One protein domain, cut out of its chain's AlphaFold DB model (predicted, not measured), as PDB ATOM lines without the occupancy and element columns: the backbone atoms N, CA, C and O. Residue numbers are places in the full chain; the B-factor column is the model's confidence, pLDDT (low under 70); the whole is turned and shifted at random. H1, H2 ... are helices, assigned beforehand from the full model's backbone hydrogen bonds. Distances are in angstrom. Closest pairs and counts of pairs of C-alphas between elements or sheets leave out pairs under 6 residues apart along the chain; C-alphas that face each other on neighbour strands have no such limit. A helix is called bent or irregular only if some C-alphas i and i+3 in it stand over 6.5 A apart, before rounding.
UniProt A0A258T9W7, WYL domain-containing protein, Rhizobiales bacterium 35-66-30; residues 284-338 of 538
ATOM      1  N   SER A 284     -16.078 -26.918 -11.384       88.75
ATOM      2  CA  SER A 284     -15.478 -27.512 -12.586       88.75
ATOM      3  C   SER A 284     -15.047 -26.469 -13.622       88.75
ATOM      4  O   SER A 284     -13.919 -26.529 -14.098       88.75
ATOM      5  N   GLU A 285     -15.878 -25.466 -13.928       91.25
ATOM      6  CA  GLU A 285     -15.517 -24.403 -14.887       91.25
ATOM      7  C   GLU A 285     -14.313 -23.571 -14.414       91.25
ATOM      8  O   GLU A 285     -13.446 -23.209 -15.210       91.25
ATOM      9  N   LEU A 286     -14.233 -23.281 -13.111       90.38
ATOM     10  CA  LEU A 286     -13.098 -22.557 -12.534       90.38
ATOM     11  C   LEU A 286     -11.822 -23.412 -12.441       90.38
ATOM     12  O   LEU A 286     -10.732 -22.837 -12.499       90.38
ATOM     13  N   ALA A 287     -11.940 -24.737 -12.307       90.25
ATOM     14  CA  ALA A 287     -10.810 -25.664 -12.251       90.25
ATOM     15  C   ALA A 287     -10.232 -25.900 -13.653       90.25
ATOM     16  O   ALA A 287      -9.028 -25.754 -13.854       90.25
ATOM     17  N   GLU A 288     -11.091 -26.124 -14.652       92.94
ATOM     18  CA  GLU A 288     -10.691 -26.203 -16.061       92.94
ATOM     19  C   GLU A 288     -10.014 -24.908 -16.538       92.94
ATOM     20  O   GLU A 288      -9.022 -24.953 -17.264       92.94
ATOM     21  N   LEU A 289     -10.463 -23.736 -16.072       92.50
ATOM     22  CA  LEU A 289      -9.808 -22.458 -16.379       92.50
ATOM     23  C   LEU A 289      -8.362 -22.375 -15.838       92.50
ATOM     24  O   LEU A 289      -7.478 -21.854 -16.529       92.50
ATOM     25  N   ASP A 290      -8.092 -22.914 -14.643       90.44
ATOM     26  CA  ASP A 290      -6.728 -23.024 -14.102       90.44
ATOM     27  C   ASP A 290      -5.911 -24.101 -14.832       90.44
ATOM     28  O   ASP A 290      -4.763 -23.856 -15.203       90.44
ATOM     29  N   THR A 291      -6.504 -25.259 -15.130       91.31
ATOM     30  CA  THR A 291      -5.879 -26.334 -15.917       91.31
ATOM     31  C   THR A 291      -5.465 -25.836 -17.307       91.31
ATOM     32  O   THR A 291      -4.291 -25.932 -17.675       91.31
ATOM     33  N   VAL A 292      -6.345 -25.171 -18.059       92.25
ATOM     34  CA  VAL A 292      -5.986 -24.552 -19.347       92.25
ATOM     35  C   VAL A 292      -4.885 -23.497 -19.168       92.25
ATOM     36  O   VAL A 292      -3.944 -23.448 -19.967       92.25
ATOM     37  N   SER A 293      -4.917 -22.694 -18.098       91.81
ATOM     38  CA  SER A 293      -3.838 -21.738 -17.813       91.81
ATOM     39  C   SER A 293      -2.492 -22.412 -17.513       91.81
ATOM     40  O   SER A 293      -1.460 -21.940 -17.999       91.81
ATOM     41  N   LYS A 294      -2.469 -23.482 -16.714       90.12
ATOM     42  CA  LYS A 294      -1.270 -24.279 -16.406       90.12
ATOM     43  C   LYS A 294      -0.716 -24.929 -17.679       90.12
ATOM     44  O   LYS A 294       0.490 -24.880 -17.913       90.12
ATOM     45  N   GLY A 295      -1.581 -25.475 -18.537       89.44
ATOM     46  CA  GLY A 295      -1.198 -26.100 -19.807       89.44
ATOM     47  C   GLY A 295      -0.573 -25.113 -20.797       89.44
ATOM     48  O   GLY A 295       0.465 -25.403 -21.396       89.44
ATOM     49  N   LEU A 296      -1.139 -23.907 -20.910       89.00
ATOM     50  CA  LEU A 296      -0.568 -22.819 -21.713       89.00
ATOM     51  C   LEU A 296       0.808 -22.370 -21.193       89.00
ATOM     52  O   LEU A 296       1.693 -22.063 -21.986       89.00
ATOM     53  N   GLU A 297       1.025 -22.358 -19.879       87.25
ATOM     54  CA  GLU A 297       2.326 -22.012 -19.299       87.25
ATOM     55  C   GLU A 297       3.391 -23.093 -19.541       87.25
ATOM     56  O   GLU A 297       4.515 -22.759 -19.922       87.25
ATOM     57  N   GLN A 298       3.036 -24.378 -19.398       84.69
ATOM     58  CA  GLN A 298       3.935 -25.501 -19.709       84.69
ATOM     59  C   GLN A 298       4.353 -25.545 -21.189       84.69
ATOM     60  O   GLN A 298       5.455 -25.992 -21.499       84.69
ATOM     61  N   THR A 299       3.489 -25.072 -22.092       82.62
ATOM     62  CA  THR A 299       3.708 -25.056 -23.551       82.62
ATOM     63  C   THR A 299       4.260 -23.726 -24.087       82.62
ATOM     64  O   THR A 299       4.309 -23.521 -25.296       82.62
ATOM     65  N   GLY A 300       4.687 -22.809 -23.208       81.62
ATOM     66  CA  GLY A 300       5.354 -21.553 -23.584       81.62
ATOM     67  C   GLY A 300       4.429 -20.378 -23.922       81.62
ATOM     68  O   GLY A 300       4.904 -19.252 -24.077       81.62
ATOM     69  N   HIS A 301       3.110 -20.579 -23.944       85.56
ATOM     70  CA  HIS A 301       2.081 -19.556 -24.190       85.56
ATOM     71  C   HIS A 301       1.822 -18.662 -22.956       85.56
ATOM     72  O   HIS A 301       0.678 -18.312 -22.646       85.56
ATOM     73  N   ARG A 302       2.882 -18.260 -22.240       87.38
ATOM     74  CA  ARG A 302       2.813 -17.515 -20.964       87.38
ATOM     75  C   ARG A 302       1.923 -16.257 -20.999       87.38
ATOM     76  O   ARG A 302       1.159 -16.084 -20.050       87.38
ATOM     77  N   PRO A 303       1.915 -15.415 -22.057       87.62
ATOM     78  CA  PRO A 303       1.016 -14.257 -22.109       87.62
ATOM     79  C   PRO A 303      -0.471 -14.643 -22.114       87.62
ATOM     80  O   PRO A 303      -1.305 -13.913 -21.584       87.62
ATOM     81  N   ARG A 304      -0.821 -15.806 -22.684       91.12
ATOM     82  CA  ARG A 304      -2.201 -16.321 -22.696       91.12
ATOM     83  C   ARG A 304      -2.584 -16.884 -21.327       91.12
ATOM     84  O   ARG A 304      -3.662 -16.562 -20.840       91.12
ATOM     85  N   ALA A 305      -1.685 -17.625 -20.674       91.81
ATOM     86  CA  ALA A 305      -1.868 -18.090 -19.294       91.81
ATOM     87  C   ALA A 305      -2.098 -16.919 -18.313       91.81
ATOM     88  O   ALA A 305      -3.043 -16.931 -17.527       91.81
ATOM     89  N   ALA A 306      -1.292 -15.855 -18.409       91.69
ATOM     90  CA  ALA A 306      -1.443 -14.661 -17.577       91.69
ATOM     91  C   ALA A 306      -2.821 -13.983 -17.743       91.69
ATOM     92  O   ALA A 306      -3.424 -13.568 -16.754       91.69
ATOM     93  N   LEU A 307      -3.350 -13.920 -18.972       92.94
ATOM     94  CA  LEU A 307      -4.686 -13.375 -19.242       92.94
ATOM     95  C   LEU A 307      -5.809 -14.233 -18.637       92.94
ATOM     96  O   LEU A 307      -6.759 -13.670 -18.094       92.94
ATOM     97  N   LEU A 308      -5.697 -15.567 -18.675       94.81
ATOM     98  CA  LEU A 308      -6.682 -16.458 -18.046       94.81
ATOM     99  C   LEU A 308      -6.665 -16.344 -16.516       94.81
ATOM    100  O   LEU A 308      -7.726 -16.218 -15.914       94.81
ATOM    101  N   ARG A 309      -5.485 -16.267 -15.887       93.00
ATOM    102  CA  ARG A 309      -5.357 -16.003 -14.438       93.00
ATOM    103  C   ARG A 309      -5.943 -14.646 -14.046       93.00
ATOM    104  O   ARG A 309      -6.656 -14.544 -13.052       93.00
ATOM    105  N   ALA A 310      -5.702 -13.608 -14.848       94.25
ATOM    106  CA  ALA A 310      -6.290 -12.287 -14.631       94.25
ATOM    107  C   ALA A 310      -7.823 -12.279 -14.801       94.25
ATOM    108  O   ALA A 310      -8.506 -11.519 -14.115       94.25
ATOM    109  N   LEU A 311      -8.377 -13.119 -15.683       95.31
ATOM    110  CA  LEU A 311      -9.820 -13.334 -15.809       95.31
ATOM    111  C   LEU A 311     -10.380 -14.102 -14.601       95.31
ATOM    112  O   LEU A 311     -11.334 -13.638 -13.982       95.31
ATOM    113  N   GLN A 312      -9.754 -15.214 -14.213       92.31
ATOM    114  CA  GLN A 312     -10.145 -16.026 -13.058       92.31
ATOM    115  C   GLN A 312     -10.148 -15.202 -11.758       92.31
ATOM    116  O   GLN A 312     -11.097 -15.279 -10.982       92.31
ATOM    117  N   ALA A 313      -9.148 -14.336 -11.558       90.75
ATOM    118  CA  ALA A 313      -9.094 -13.409 -10.428       90.75
ATOM    119  C   ALA A 313     -10.240 -12.377 -10.440       90.75
ATOM    120  O   ALA A 313     -10.809 -12.081  -9.391       90.75
ATOM    121  N   LYS A 314     -10.625 -11.856 -11.617       92.06
ATOM    122  CA  LYS A 314     -11.784 -10.951 -11.762       92.06
ATOM    123  C   LYS A 314     -13.108 -11.661 -11.479       92.06
ATOM    124  O   LYS A 314     -13.961 -11.079 -10.821       92.06
ATOM    125  N   ILE A 315     -13.259 -12.909 -11.926       91.00
ATOM    126  CA  ILE A 315     -14.430 -13.747 -11.626       91.00
ATOM    127  C   ILE A 315     -14.496 -14.027 -10.118       91.00
ATOM    128  O   ILE A 315     -15.518 -13.787  -9.486       91.00
ATOM    129  N   ALA A 316     -13.389 -14.438  -9.496       86.50
ATOM    130  CA  ALA A 316     -13.328 -14.648  -8.050       86.50
ATOM    131  C   ALA A 316     -13.640 -13.372  -7.240       86.50
ATOM    132  O   ALA A 316     -14.175 -13.474  -6.137       86.50
ATOM    133  N   ALA A 317     -13.339 -12.185  -7.779       87.50
ATOM    134  CA  ALA A 317     -13.642 -10.893  -7.163       87.50
ATOM    135  C   ALA A 317     -15.081 -10.387  -7.404       87.50
ATOM    136  O   ALA A 317     -15.555  -9.565  -6.624       87.50
ATOM    137  N   SER A 318     -15.787 -10.854  -8.443       88.12
ATOM    138  CA  SER A 318     -17.194 -10.491  -8.691       88.12
ATOM    139  C   SER A 318     -18.195 -11.374  -7.935       88.12
ATOM    140  O   SER A 318     -19.369 -11.014  -7.813       88.12
ATOM    141  N   LEU A 319     -17.747 -12.513  -7.397       86.31
ATOM    142  CA  LEU A 319     -18.579 -13.420  -6.611       86.31
ATOM    143  C   LEU A 319     -18.834 -12.919  -5.189       86.31
ATOM    144  O   LEU A 319     -17.933 -12.481  -4.473       86.31
ATOM    145  N   ARG A 320     -20.081 -13.094  -4.738       85.69
ATOM    146  CA  ARG A 320     -20.483 -12.874  -3.342       85.69
ATOM    147  C   ARG A 320     -19.638 -13.716  -2.387       85.69
ATOM    148  O   ARG A 320     -19.376 -14.891  -2.638       85.69
ATOM    149  N   ASP A 321     -19.315 -13.138  -1.235       85.44
ATOM    150  CA  ASP A 321     -18.389 -13.722  -0.260       85.44
ATOM    151  C   ASP A 321     -18.783 -15.127   0.230       85.44
ATOM    152  O   ASP A 321     -17.913 -15.973   0.422       85.44
ATOM    153  N   GLY A 322     -20.083 -15.408   0.373       86.25
ATOM    154  CA  GLY A 322     -20.584 -16.747   0.701       86.25
ATOM    155  C   GLY A 322     -20.267 -17.777  -0.389       86.25
ATOM    156  O   GLY A 322     -19.649 -18.800  -0.104       86.25
ATOM    157  N   THR A 323     -20.608 -17.475  -1.646       85.69
ATOM    158  CA  THR A 323     -20.301 -18.318  -2.815       85.69
ATOM    159  C   THR A 323     -18.793 -18.526  -2.964       85.69
ATOM    160  O   THR A 323     -18.334 -19.652  -3.123       85.69
ATOM    161  N   ARG A 324     -18.006 -17.453  -2.826       86.94
ATOM    162  CA  ARG A 324     -16.539 -17.477  -2.907       86.94
ATOM    163  C   ARG A 324     -15.910 -18.396  -1.853       86.94
ATOM    164  O   ARG A 324     -15.020 -19.173  -2.181       86.94
ATOM    165  N   ARG A 325     -16.393 -18.349  -0.605       88.06
ATOM    166  CA  ARG A 325     -15.942 -19.233   0.490       88.06
ATOM    167  C   ARG A 325     -16.402 -20.683   0.315       88.06
ATOM    168  O   ARG A 325     -15.690 -21.579   0.749       88.06
ATOM    169  N   MET A 326     -17.559 -20.908  -0.310       87.81
ATOM    170  CA  MET A 326     -18.097 -22.243  -0.596       87.81
ATOM    171  C   MET A 326     -17.308 -22.963  -1.700       87.81
ATOM    172  O   MET A 326     -16.995 -24.133  -1.542       87.81
ATOM    173  N   LEU A 327     -16.952 -22.266  -2.787       89.00
ATOM    174  CA  LEU A 327     -16.218 -22.854  -3.919       89.00
ATOM    175  C   LEU A 327     -14.719 -23.073  -3.627       89.00
ATOM    176  O   LEU A 327     -14.101 -23.954  -4.216       89.00
ATOM    177  N   ALA A 328     -14.120 -22.272  -2.737       88.19
ATOM    178  CA  ALA A 328     -12.679 -22.288  -2.460       88.19
ATOM    179  C   ALA A 328     -12.079 -23.645  -2.005       88.19
ATOM    180  O   ALA A 328     -11.041 -24.013  -2.556       88.19
ATOM    181  N   PRO A 329     -12.652 -24.399  -1.041       92.31
ATOM    182  CA  PRO A 329     -12.069 -25.676  -0.615       92.31
ATOM    183  C   PRO A 329     -12.148 -26.755  -1.702       92.31
ATOM    184  O   PRO A 329     -11.183 -27.493  -1.897       92.31
ATOM    185  N   ASP A 330     -13.253 -26.816  -2.448       91.69
ATOM    186  CA  ASP A 330     -13.435 -27.789  -3.531       91.69
ATOM    187  C   ASP A 330     -12.505 -27.468  -4.715       91.69
ATOM    188  O   ASP A 330     -11.906 -28.366  -5.306       91.69
ATOM    189  N   MET A 331     -12.296 -26.176  -4.996       88.62
ATOM    190  CA  MET A 331     -11.288 -25.685  -5.941       88.62
ATOM    191  C   MET A 331      -9.870 -26.112  -5.545       88.62
ATOM    192  O   MET A 331      -9.125 -26.631  -6.372       88.62
ATOM    193  N   GLU A 332      -9.490 -25.937  -4.277       88.19
ATOM    194  CA  GLU A 332      -8.183 -26.375  -3.772       88.19
ATOM    195  C   GLU A 332      -8.020 -27.904  -3.855       88.19
ATOM    196  O   GLU A 332      -6.925 -28.398  -4.131       88.19
ATOM    197  N   ALA A 333      -9.103 -28.659  -3.647       90.75
ATOM    198  CA  ALA A 333      -9.106 -30.113  -3.761       90.75
ATOM    199  C   ALA A 333      -8.879 -30.584  -5.209       90.75
ATOM    200  O   ALA A 333      -7.983 -31.402  -5.426       90.75
ATOM    201  N   LEU A 334      -9.610 -30.039  -6.194       89.75
ATOM    202  CA  LEU A 334      -9.396 -30.366  -7.613       89.75
ATOM    203  C   LEU A 334      -8.001 -29.933  -8.078       89.75
ATOM    204  O   LEU A 334      -7.233 -30.762  -8.558       89.75
ATOM    205  N   CYS A 335      -7.594 -28.689  -7.808       85.62
ATOM    206  CA  CYS A 335      -6.276 -28.167  -8.189       85.62
ATOM    207  C   CYS A 335      -5.078 -28.877  -7.524       85.62
ATOM    208  O   CYS A 335      -3.936 -28.628  -7.924       85.62
ATOM    209  N   ARG A 336      -5.326 -29.731  -6.517       86.88
ATOM    210  CA  ARG A 336      -4.360 -30.647  -5.885       86.88
ATOM    211  C   ARG A 336      -4.436 -32.072  -6.450       86.88
ATOM    212  O   ARG A 336      -3.405 -32.739  -6.502       86.88
ATOM    213  N   ALA A 337      -5.625 -32.549  -6.812       89.19
ATOM    214  CA  ALA A 337      -5.840 -33.879  -7.384       89.19
ATOM    215  C   ALA A 337      -5.443 -33.955  -8.870       89.19
ATOM    216  O   ALA A 337      -4.980 -34.994  -9.335       89.19
ATOM    217  N   GLU A 338      -5.603 -32.853  -9.601       86.94
ATOM    218  CA  GLU A 338      -5.411 -32.769 -11.046       86.94
ATOM    219  C   GLU A 338      -4.055 -32.143 -11.396       86.94
ATOM    220  O   GLU A 338      -3.707 -31.038 -10.968       86.94
TER     221      GLU A 338
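AT A GLANCE: This is residues 284 to 338 of the 538 residues of the protein "WYL domain-containing protein" of Rhizobiales bacterium 35-66-30 (UniProt A0A258T9W7). H1 and H2 form a helical hairpin, side by side and running opposite ways, and the third helix, H3, folds back from the end of H2 and slants past H1, which it meets with its residues 331 to 335 alone. The turn from H2 into H3, residues 317 to 323, sticks out from the rest. The printed part has 55 residues with three named helices, in the order H1, H2, H3, and no named strand; its class is all helix. It is only just compact, close to loose, with a radius of gyration of the C-alphas of 11.7 A, and its outline is flat, spanning 36 by 24 by 12 A.

IN THESE COORDINATES: H1 covers residues 284 to 298 and begins at C-alpha 284, at (-15.478, -27.512, -12.586); it is 20.8 A from first to last C-alpha. H2 covers residues 302 to 318, is 24.5 A long and begins at C-alpha 302, at (2.813, -17.515, -20.964). H3 covers residues 321 to 337, is 24.8 A long and ends at C-alpha 337, at (-5.840, -33.879, -7.384). H3 is only just irregular: C-alphas 326 and 329 are 6.9 A apart. It has a kink of 30 degrees near residue 329.

HOW THE PARTS SIT: H1 and H2 touch and form a helical hairpin, with their closest C-alphas, those of Ser 293 and Ala 305, 4.4 A apart. They run opposite ways at a shallow tilt of 24 degrees. H1 touches H3 with residues 286 to 291 alone, and H3 touches H1 with residues 331 to 335 alone. The closest C-alphas of this pair are those of Ala 287 and Met 331, 6.3 A apart. H1 and H3 run the same way at a steep tilt of 50 degrees. H2 and H3 are close but not clearly touching, with the closest C-alphas, those of Ala 316 and Arg 324, 6.7 A apart. They run opposite ways at a tilt of 36 degrees, only just steep. Every O i to N i+4 pair is within hydrogen-bond range in H1 and H2; in H3 it is 11 of 13.

THE WHOLE: The two C-alphas farthest apart are those of Gly 300 and Gly 322, at 35.9 A. The C-alphas of Ser 284 and Glu 338, the first and last printed residues, are 11.5 A apart. The printed part has no cut. The links from H1 to H2 and from H2 to H3 are both tight, with 3 and 2 residues between the helices. Residues 317 to 323, of which 321 to 323 belong to H3, stand free. The mean pLDDT of the printed part is 89.3, and no printed residue is under 70.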